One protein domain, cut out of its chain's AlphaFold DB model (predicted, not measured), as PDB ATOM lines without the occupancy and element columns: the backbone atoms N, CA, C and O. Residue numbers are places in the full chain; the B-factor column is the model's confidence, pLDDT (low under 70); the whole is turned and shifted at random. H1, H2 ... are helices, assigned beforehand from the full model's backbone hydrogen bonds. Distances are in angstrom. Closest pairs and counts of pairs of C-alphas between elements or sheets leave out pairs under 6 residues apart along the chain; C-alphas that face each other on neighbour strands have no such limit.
ATOM      1  N   GLY A 396     194.799 221.451 243.950       73.81
ATOM      2  CA  GLY A 396     195.401 220.776 242.792       73.81
ATOM      3  C   GLY A 396     196.287 219.565 243.127       73.81
ATOM      4  O   GLY A 396     196.464 218.693 242.280       73.81
ATOM      5  N   ASP A 397     196.815 219.479 244.352       79.88
ATOM      6  CA  ASP A 397     197.603 218.332 244.830       79.88
ATOM      7  C   ASP A 397     196.669 217.215 245.323       79.88
ATOM      8  O   ASP A 397     196.864 216.040 245.008       79.88
ATOM      9  N   TRP A 398     195.583 217.579 246.018       81.94
ATOM     10  CA  TRP A 398     194.545 216.628 246.434       81.94
ATOM     11  C   TRP A 398     193.857 215.944 245.248       81.94
ATOM     12  O   TRP A 398     193.524 214.764 245.336       81.94
ATOM     13  N   THR A 399     193.682 216.648 244.122       80.38
ATOM     14  CA  THR A 399     193.117 216.049 242.898       80.38
ATOM     15  C   THR A 399     194.060 215.030 242.260       80.38
ATOM     16  O   THR A 399     193.589 214.049 241.689       80.38
ATOM     17  N   GLN A 400     195.378 215.217 242.383       79.31
ATOM     18  CA  GLN A 400     196.381 214.276 241.867       79.31
ATOM     19  C   GLN A 400     196.516 213.015 242.727       79.31
ATOM     20  O   GLN A 400     196.855 211.955 242.208       79.31
ATOM     21  N   LEU A 401     196.238 213.115 244.030       82.25
ATOM     22  CA  LEU A 401     196.292 211.987 244.966       82.25
ATOM     23  C   LEU A 401     195.083 211.041 244.868       82.25
ATOM     24  O   LEU A 401     195.151 209.924 245.381       82.25
ATOM     25  N   GLY A 402     193.989 211.460 244.225       84.25
ATOM     26  CA  GLY A 402     192.816 210.617 243.985       84.25
ATOM     27  C   GLY A 402     192.242 209.991 245.265       84.25
ATOM     28  O   GLY A 402     191.881 210.692 246.209       84.25
ATOM     29  N   ASP A 403     192.151 208.658 245.296       86.31
ATOM     30  CA  ASP A 403     191.608 207.880 246.420       86.31
ATOM     31  C   ASP A 403     192.658 207.474 247.474       86.31
ATOM     32  O   ASP A 403     192.318 206.892 248.515       86.31
ATOM     33  N   LEU A 404     193.934 207.801 247.243       86.50
ATOM     34  CA  LEU A 404     195.051 207.373 248.079       86.50
ATOM     35  C   LEU A 404     194.898 207.794 249.555       86.50
ATOM     36  O   LEU A 404     195.099 206.946 250.430       86.50
ATOM     37  N   PRO A 405     194.462 209.029 249.893       86.50
ATOM     38  CA  PRO A 405     194.268 209.428 251.288       86.50
ATOM     39  C   PRO A 405     193.143 208.660 252.002       86.50
ATOM     40  O   PRO A 405     193.184 208.482 253.220       86.50
ATOM     41  N   ALA A 406     192.128 208.185 251.269       83.69
ATOM     42  CA  ALA A 406     191.061 207.356 251.830       83.69
ATOM     43  C   ALA A 406     191.561 205.927 252.114       83.69
ATOM     44  O   ALA A 406     191.297 205.377 253.185       83.69
ATOM     45  N   ARG A 407     192.365 205.361 251.204       85.19
ATOM     46  CA  ARG A 407     193.028 204.052 251.380       85.19
ATOM     47  C   ARG A 407     194.034 204.065 252.536       85.19
ATOM     48  O   ARG A 407     194.097 203.107 253.309       85.19
ATOM     49  N   LEU A 408     194.775 205.161 252.700       86.25
ATOM     50  CA  LEU A 408     195.704 205.355 253.817       86.25
ATOM     51  C   LEU A 408     194.982 205.479 255.168       86.25
ATOM     52  O   LEU A 408     195.478 204.926 256.148       86.25
ATOM     53  N   ARG A 409     193.800 206.114 255.222       85.94
ATOM     54  CA  ARG A 409     192.954 206.167 256.433       85.94
ATOM     55  C   ARG A 409     192.345 204.816 256.805       85.94
ATOM     56  O   ARG A 409     192.239 204.502 257.984       85.94
ATOM     57  N   ALA A 410     191.967 204.009 255.815       82.81
ATOM     58  CA  ALA A 410     191.415 202.672 256.038       82.81
ATOM     59  C   ALA A 410     192.475 201.627 256.448       82.81
ATOM     60  O   ALA A 410     192.127 200.507 256.831       82.81
ATOM     61  N   THR A 411     193.766 201.965 256.365       81.06
ATOM     62  CA  THR A 411     194.871 201.055 256.687       81.06
ATOM     63  C   THR A 411     195.337 201.258 258.136       81.06
ATOM     64  O   THR A 411     195.790 202.349 258.472       81.06
ATOM     65  N   PRO A 412     195.306 200.223 259.003       75.38
ATOM     66  CA  PRO A 412     195.817 200.340 260.370       75.38
ATOM     67  C   PRO A 412     197.313 200.703 260.411       75.38
ATOM     68  O   PRO A 412     198.110 200.052 259.731       75.38
ATOM     69  N   MET A 413     197.715 201.674 261.249       70.06
ATOM     70  CA  MET A 413     199.094 202.214 261.297       70.06
ATOM     71  C   MET A 413     200.185 201.163 261.547       70.06
ATOM     72  O   MET A 413     201.285 201.272 261.013       70.06
ATOM     73  N   TYR A 414     199.880 200.089 262.283       65.62
ATOM     74  CA  TYR A 414     200.830 198.996 262.524       65.62
ATOM     75  C   TYR A 414     201.163 198.171 261.267       65.62
ATOM     76  O   TYR A 414     202.104 197.379 261.282       65.62
ATOM     77  N   LYS A 415     200.446 198.355 260.149       73.12
ATOM     78  CA  LYS A 415     200.756 197.737 258.850       73.12
ATOM     79  C   LYS A 415     201.714 198.609 258.029       73.12
ATOM     80  O   LYS A 415     201.443 198.928 256.871       73.12
ATOM     81  N   ALA A 416     202.876 198.936 258.598       71.81
ATOM     82  CA  ALA A 416     203.873 199.832 258.000       71.81
ATOM     83  C   ALA A 416     204.299 199.435 256.571       71.81
ATOM     84  O   ALA A 416     204.526 200.298 255.725       71.81
ATOM     85  N   LYS A 417     204.356 198.128 256.267       70.12
ATOM     86  CA  LYS A 417     204.673 197.625 254.919       70.12
ATOM     87  C   LYS A 417     203.621 198.041 253.884       70.12
ATOM     88  O   LYS A 417     203.991 198.469 252.801       70.12
ATOM     89  N   VAL A 418     202.335 197.971 254.237       77.25
ATOM     90  CA  VAL A 418     201.219 198.360 253.356       77.25
ATOM     91  C   VAL A 418     201.217 199.871 253.138       77.25
ATOM     92  O   VAL A 418     201.098 200.323 252.006       77.25
ATOM     93  N   ILE A 419     201.435 200.650 254.201       80.62
ATOM     94  CA  ILE A 419     201.498 202.117 254.134       80.62
ATOM     95  C   ILE A 419     202.648 202.579 253.230       80.62
ATOM     96  O   ILE A 419     202.444 203.426 252.366       80.62
ATOM     97  N   ARG A 420     203.841 201.978 253.354       82.75
ATOM     98  CA  ARG A 420     204.976 202.280 252.463       82.75
ATOM     99  C   ARG A 420     204.670 201.957 251.005       82.75
ATOM    100  O   ARG A 420     205.043 202.742 250.141       82.75
ATOM    101  N   THR A 421     204.002 200.834 250.735       83.44
ATOM    102  CA  THR A 421     203.599 200.458 249.374       83.44
ATOM    103  C   THR A 421     202.602 201.457 248.792       83.44
ATOM    104  O   THR A 421     202.810 201.926 247.682       83.44
ATOM    105  N   LEU A 422     201.583 201.863 249.553       85.56
ATOM    106  CA  LEU A 422     200.623 202.883 249.116       85.56
ATOM    107  C   LEU A 422     201.316 204.226 248.833       85.56
ATOM    108  O   LEU A 422     201.075 204.857 247.813       85.56
ATOM    109  N   LEU A 423     202.252 204.643 249.687       85.12
ATOM    110  CA  LEU A 423     202.987 205.899 249.513       85.12
ATOM    111  C   LEU A 423     203.981 205.887 248.334       85.12
ATOM    112  O   LEU A 423     204.528 206.935 247.982       85.12
ATOM    113  N   GLN A 424     204.231 204.742 247.691       85.12
ATOM    114  CA  GLN A 424     204.959 204.692 246.415       85.12
ATOM    115  C   GLN A 424     204.113 205.194 245.237       85.12
ATOM    116  O   GLN A 424     204.694 205.616 244.245       85.12
ATOM    117  N   GLU A 425     202.783 205.214 245.367       84.94
ATOM    118  CA  GLU A 425     201.853 205.704 244.338       84.94
ATOM    119  C   GLU A 425     201.791 207.246 244.272       84.94
ATOM    120  O   GLU A 425     201.215 207.797 243.338       84.94
ATOM    121  N   VAL A 426     202.400 207.956 245.234       84.62
ATOM    122  CA  VAL A 426     202.449 209.428 245.249       84.62
ATOM    123  C   VAL A 426     203.303 209.942 244.076       84.62
ATOM    124  O   VAL A 426     204.487 209.592 244.004       84.62
ATOM    125  N   PRO A 427     202.759 210.804 243.195       80.19
ATOM    126  CA  PRO A 427     203.504 211.396 242.086       80.19
ATOM    127  C   PRO A 427     204.736 212.182 242.563       80.19
ATOM    128  O   PRO A 427     204.649 213.023 243.454       80.19
ATOM    129  N   ALA A 428     205.897 211.945 241.945       75.25
ATOM    130  CA  ALA A 428     207.157 212.629 242.272       75.25
ATOM    131  C   ALA A 428     207.323 213.989 241.554       75.25
ATOM    132  O   ALA A 428     208.437 214.468 241.358       75.25
ATOM    133  N   ASN A 429     206.221 214.588 241.104       77.81
ATOM    134  CA  ASN A 429     206.193 215.774 240.243       77.81
ATOM    135  C   ASN A 429     206.141 217.102 241.016       77.81
ATOM    136  O   ASN A 429     206.330 218.153 240.406       77.81
ATOM    137  N   SER A 430     205.895 217.065 242.329       78.62
ATOM    138  CA  SER A 430     205.849 218.256 243.175       78.62
ATOM    139  C   SER A 430     206.679 218.081 244.452       78.62
ATOM    140  O   SER A 430     206.526 217.071 245.150       78.62
ATOM    141  N   PRO A 431     207.510 219.073 244.825       76.69
ATOM    142  CA  PRO A 431     208.215 219.067 246.104       76.69
ATOM    143  C   PRO A 431     207.254 219.094 247.309       76.69
ATOM    144  O   PRO A 431     207.607 218.575 248.365       76.69
ATOM    145  N   THR A 432     206.023 219.611 247.160       79.50
ATOM    146  CA  THR A 432     205.002 219.584 248.228       79.50
ATOM    147  C   THR A 432     204.486 218.170 248.496       79.50
ATOM    148  O   THR A 432     204.369 217.768 249.653       79.50
ATOM    149  N   LEU A 433     204.254 217.374 247.448       80.62
ATOM    150  CA  LEU A 433     203.842 215.969 247.561       80.62
ATOM    151  C   LEU A 433     204.958 215.083 248.129       80.62
ATOM    152  O   LEU A 433     204.684 214.170 248.910       80.62
ATOM    153  N   ALA A 434     206.216 215.372 247.783       78.94
ATOM    154  CA  ALA A 434     207.374 214.689 248.353       78.94
ATOM    155  C   ALA A 434     207.495 214.949 249.865       78.94
ATOM    156  O   ALA A 434     207.593 213.996 250.641       78.94
ATOM    157  N   ALA A 435     207.380 216.213 250.287       79.44
ATOM    158  CA  ALA A 435     207.377 216.588 251.701       79.44
ATOM    159  C   ALA A 435     206.176 215.989 252.461       79.44
ATOM    160  O   ALA A 435     206.315 215.546 253.600       79.44
ATOM    161  N   TRP A 436     205.001 215.914 251.827       85.88
ATOM    162  CA  TRP A 436     203.802 215.304 252.414       85.88
ATOM    163  C   TRP A 436     203.971 213.800 252.635       85.88
ATOM    164  O   TRP A 436     203.676 213.279 253.714       85.88
ATOM    165  N   LYS A 437     204.505 213.102 251.628       85.50
ATOM    166  CA  LYS A 437     204.849 211.679 251.706       85.50
ATOM    167  C   LYS A 437     205.849 211.411 252.827       85.50
ATOM    168  O   LYS A 437     205.674 210.456 253.582       85.50
ATOM    169  N   GLU A 438     206.883 212.236 252.938       80.44
ATOM    170  CA  GLU A 438     207.903 212.104 253.976       80.44
ATOM    171  C   GLU A 438     207.324 212.352 255.373       80.44
ATOM    172  O   GLU A 438     207.535 211.544 256.277       80.44
ATOM    173  N   ALA A 439     206.474 213.372 255.528       81.75
ATOM    174  CA  ALA A 439     205.769 213.646 256.776       81.75
ATOM    175  C   ALA A 439     204.827 212.499 257.196       81.75
ATOM    176  O   ALA A 439     204.735 212.185 258.386       81.75
ATOM    177  N   LEU A 440     204.159 211.837 256.243       81.81
ATOM    178  CA  LEU A 440     203.325 210.657 256.509       81.81
ATOM    179  C   LEU A 440     204.148 209.424 256.880       81.81
ATOM    180  O   LEU A 440     203.764 208.690 257.790       81.81
ATOM    181  N   LEU A 441     205.285 209.198 256.215       80.56
ATOM    182  CA  LEU A 441     206.218 208.126 256.572       80.56
ATOM    183  C   LEU A 441     206.797 208.340 257.971       80.56
ATOM    184  O   LEU A 441     206.911 207.387 258.746       80.56
ATOM    185  N   GLN A 442     207.109 209.587 258.314       77.06
ATOM    186  CA  GLN A 442     207.562 209.966 259.643       77.06
ATOM    187  C   GLN A 442     206.456 209.697 260.674       77.06
ATOM    188  O   GLN A 442     206.654 208.915 261.595       77.06
ATOM    189  N   ALA A 443     205.246 210.222 260.476       78.50
ATOM    190  CA  ALA A 443     204.135 209.987 261.402       78.50
ATOM    191  C   ALA A 443     203.798 208.489 261.571       78.50
ATOM    192  O   ALA A 443     203.540 208.038 262.688       78.50
ATOM    193  N   ALA A 444     203.861 207.702 260.491       77.00
ATOM    194  CA  ALA A 444     203.644 206.256 260.526       77.00
ATOM    195  C   ALA A 444     204.764 205.486 261.247       77.00
ATOM    196  O   ALA A 444     204.477 204.531 261.963       77.00
ATOM    197  N   SER A 445     206.029 205.884 261.073       69.50
ATOM    198  CA  SER A 445     207.175 205.226 261.722       69.50
ATOM    199  C   SER A 445     207.265 205.508 263.222       69.50
ATOM    200  O   SER A 445     207.681 204.627 263.970       69.50
ATOM    201  N   TYR A 446     206.799 206.678 263.663       75.06
ATOM    202  CA  TYR A 446     206.727 207.060 265.077       75.06
ATOM    203  C   TYR A 446     205.367 206.763 265.736       75.06
ATOM    204  O   TYR A 446     205.136 207.197 266.858       75.06
ATOM    205  N   TYR A 447     204.460 206.041 265.064       70.69
ATOM    206  CA  TYR A 447     203.119 205.702 265.578       70.69
ATOM    207  C   TYR A 447     202.299 206.916 266.071       70.69
ATOM    208  O   TYR A 447     201.460 206.796 266.962       70.69
ATOM    209  N   HIS A 448     202.503 208.092 265.469       78.75
ATOM    210  CA  HIS A 448     201.869 209.338 265.898       78.75
ATOM    211  C   HIS A 448     200.511 209.547 265.206       78.75
ATOM    212  O   HIS A 448     200.407 210.227 264.180       78.75
ATOM    213  N   GLU A 449     199.458 208.957 265.772       75.25
ATOM    214  CA  GLU A 449     198.133 208.839 265.142       75.25
ATOM    215  C   GLU A 449     197.471 210.187 264.814       75.25
ATOM    216  O   GLU A 449     196.989 210.376 263.696       75.25
ATOM    217  N   GLU A 450     197.536 211.168 265.717       74.56
ATOM    218  CA  GLU A 450     196.943 212.498 265.494       74.56
ATOM    219  C   GLU A 450     197.559 213.227 264.288       74.56
ATOM    220  O   GLU A 450     196.843 213.803 263.469       74.56
ATOM    221  N   ARG A 451     198.887 213.145 264.118       76.75
ATOM    222  CA  ARG A 451     199.610 213.768 263.000       76.75
ATOM    223  C   ARG A 451     199.348 213.032 261.691       76.75
ATOM    224  O   ARG A 451     199.179 213.669 260.655       76.75
ATOM    225  N   TYR A 452     199.296 211.700 261.739       82.69
ATOM    226  CA  TYR A 452     198.976 210.880 260.573       82.69
ATOM    227  C   TYR A 452     197.566 211.197 260.049       82.69
ATOM    228  O   TYR A 452     197.389 211.377 258.846       82.69
ATOM    229  N   GLN A 453     196.579 211.371 260.936       80.31
ATOM    230  CA  GLN A 453     195.221 211.780 260.552       80.31
ATOM    231  C   GLN A 453     195.143 213.240 260.085       80.31
ATOM    232  O   GLN A 453     194.462 213.532 259.098       80.31
ATOM    233  N   ALA A 454     195.870 214.154 260.739       81.00
ATOM    234  CA  ALA A 454     195.923 215.562 260.343       81.00
ATOM    235  C   ALA A 454     196.484 215.744 258.922       81.00
ATOM    236  O   ALA A 454     195.929 216.504 258.138       81.00
ATOM    237  N   LEU A 455     197.525 214.990 258.553       82.81
ATOM    238  CA  LEU A 455     198.114 215.022 257.208       82.81
ATOM    239  C   LEU A 455     197.201 214.416 256.126       82.81
ATOM    240  O   LEU A 455     197.356 214.738 254.952       82.81
ATOM    241  N   LEU A 456     196.252 213.548 256.493       83.50
ATOM    242  CA  LEU A 456     195.302 212.914 255.565       83.50
ATOM    243  C   LEU A 456     193.987 213.693 255.405       83.50
ATOM    244  O   LEU A 456     193.125 213.274 254.624       83.50
ATOM    245  N   THR A 457     193.822 214.800 256.133       78.69
ATOM    246  CA  THR A 457     192.608 215.621 256.128       78.69
ATOM    247  C   THR A 457     192.867 216.927 255.366       78.69
ATOM    248  O   THR A 457     193.819 217.632 255.698       78.69
TER     249      THR A 457
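What this domain is: This is residues 396 to 457 of the 460 residues of the protein "Histidine kinase domain-containing protein" of Cytophagales bacterium (UniProt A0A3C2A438). Four helices, H2, H3, H4 and H5, stand side by side in a small up-and-down bundle, a nearly closed ring in which each runs opposite to the next, with the longest helix, H4, as one side and the loosest join between H5 and H2. The short first helix, H1, lies at one end of this bundle, near the beginning of H4. The printed part has 62 residues, with five named helices in the order H1, H2, H3, H4, H5 and no named strand, and its class is all helix. It is compact, with a radius of gyration of the C-alphas of 10.6 A, and rounded, with spans of 28 by 20 by 18 A.

Where its parts are: H4, residues 431 to 445, begins with C-alpha 431 at (208.215, 219.067, 246.104) and is 20.9 A from first to last C-alpha. H3, residues 416 to 425, is 15.0 A long, and H5, residues 449 to 455, is 10.1 A long; C-alpha 455 is at (198.114, 215.022, 257.208). H2, residues 404 to 409, measures 8.7 A. H1, residues 396 to 401, measures 9.1 A and begins with C-alpha 396 at (195.401, 220.776, 242.792).

How they stand to each other: H4 and H5 touch and form a helical hairpin, opposite ways at a shallow tilt of 9 degrees; their closest C-alphas, those of Ala 443 and Tyr 452, are 5.3 A apart. H4 also touches H3, with the closest C-alphas, those of Leu 423 and Lys 437, 6.5 A apart; this helical hairpin has a shallow tilt of 8 degrees, opposite ways. H3 touches H2 in a third helical hairpin, opposite ways at a shallow tilt of 19 degrees, and their closest C-alphas, Leu 408 and Ile 419, are 6.6 A apart. The packing of these three pairs is mostly aligned, their lines at shallow tilts. H2 and H5 are close but not clearly touching, with the closest C-alphas, Arg 409 and Gln 453, 7.3 A apart. H2 and H4 are apart, and H3 and H5 are apart. H1 is close to H4 but not clearly touching it, at a steep tilt of 47 degrees; the closest C-alphas, Asp 397 and Leu 433, are 7.2 A apart. H1 and H2 meet only through their link, and H1 and H3 are only just apart, at 8.4 A between their closest C-alphas. In H2, H4 and H5 every O i to N i+4 pair is within hydrogen-bond range, against 1 of 2 in H1 and 5 of 6 in H3.

The domain as a whole: The two C-alphas farthest apart, Gly 396 and Tyr 414, are 29.9 A from each other. The printed part has no cut. The links H1 to H2, H3 to H4 and H4 to H5 are tight, H2 to H3 is short, and no link is long. The mean pLDDT of the printed part is 79.8, and residues 414 and 445 are under 70.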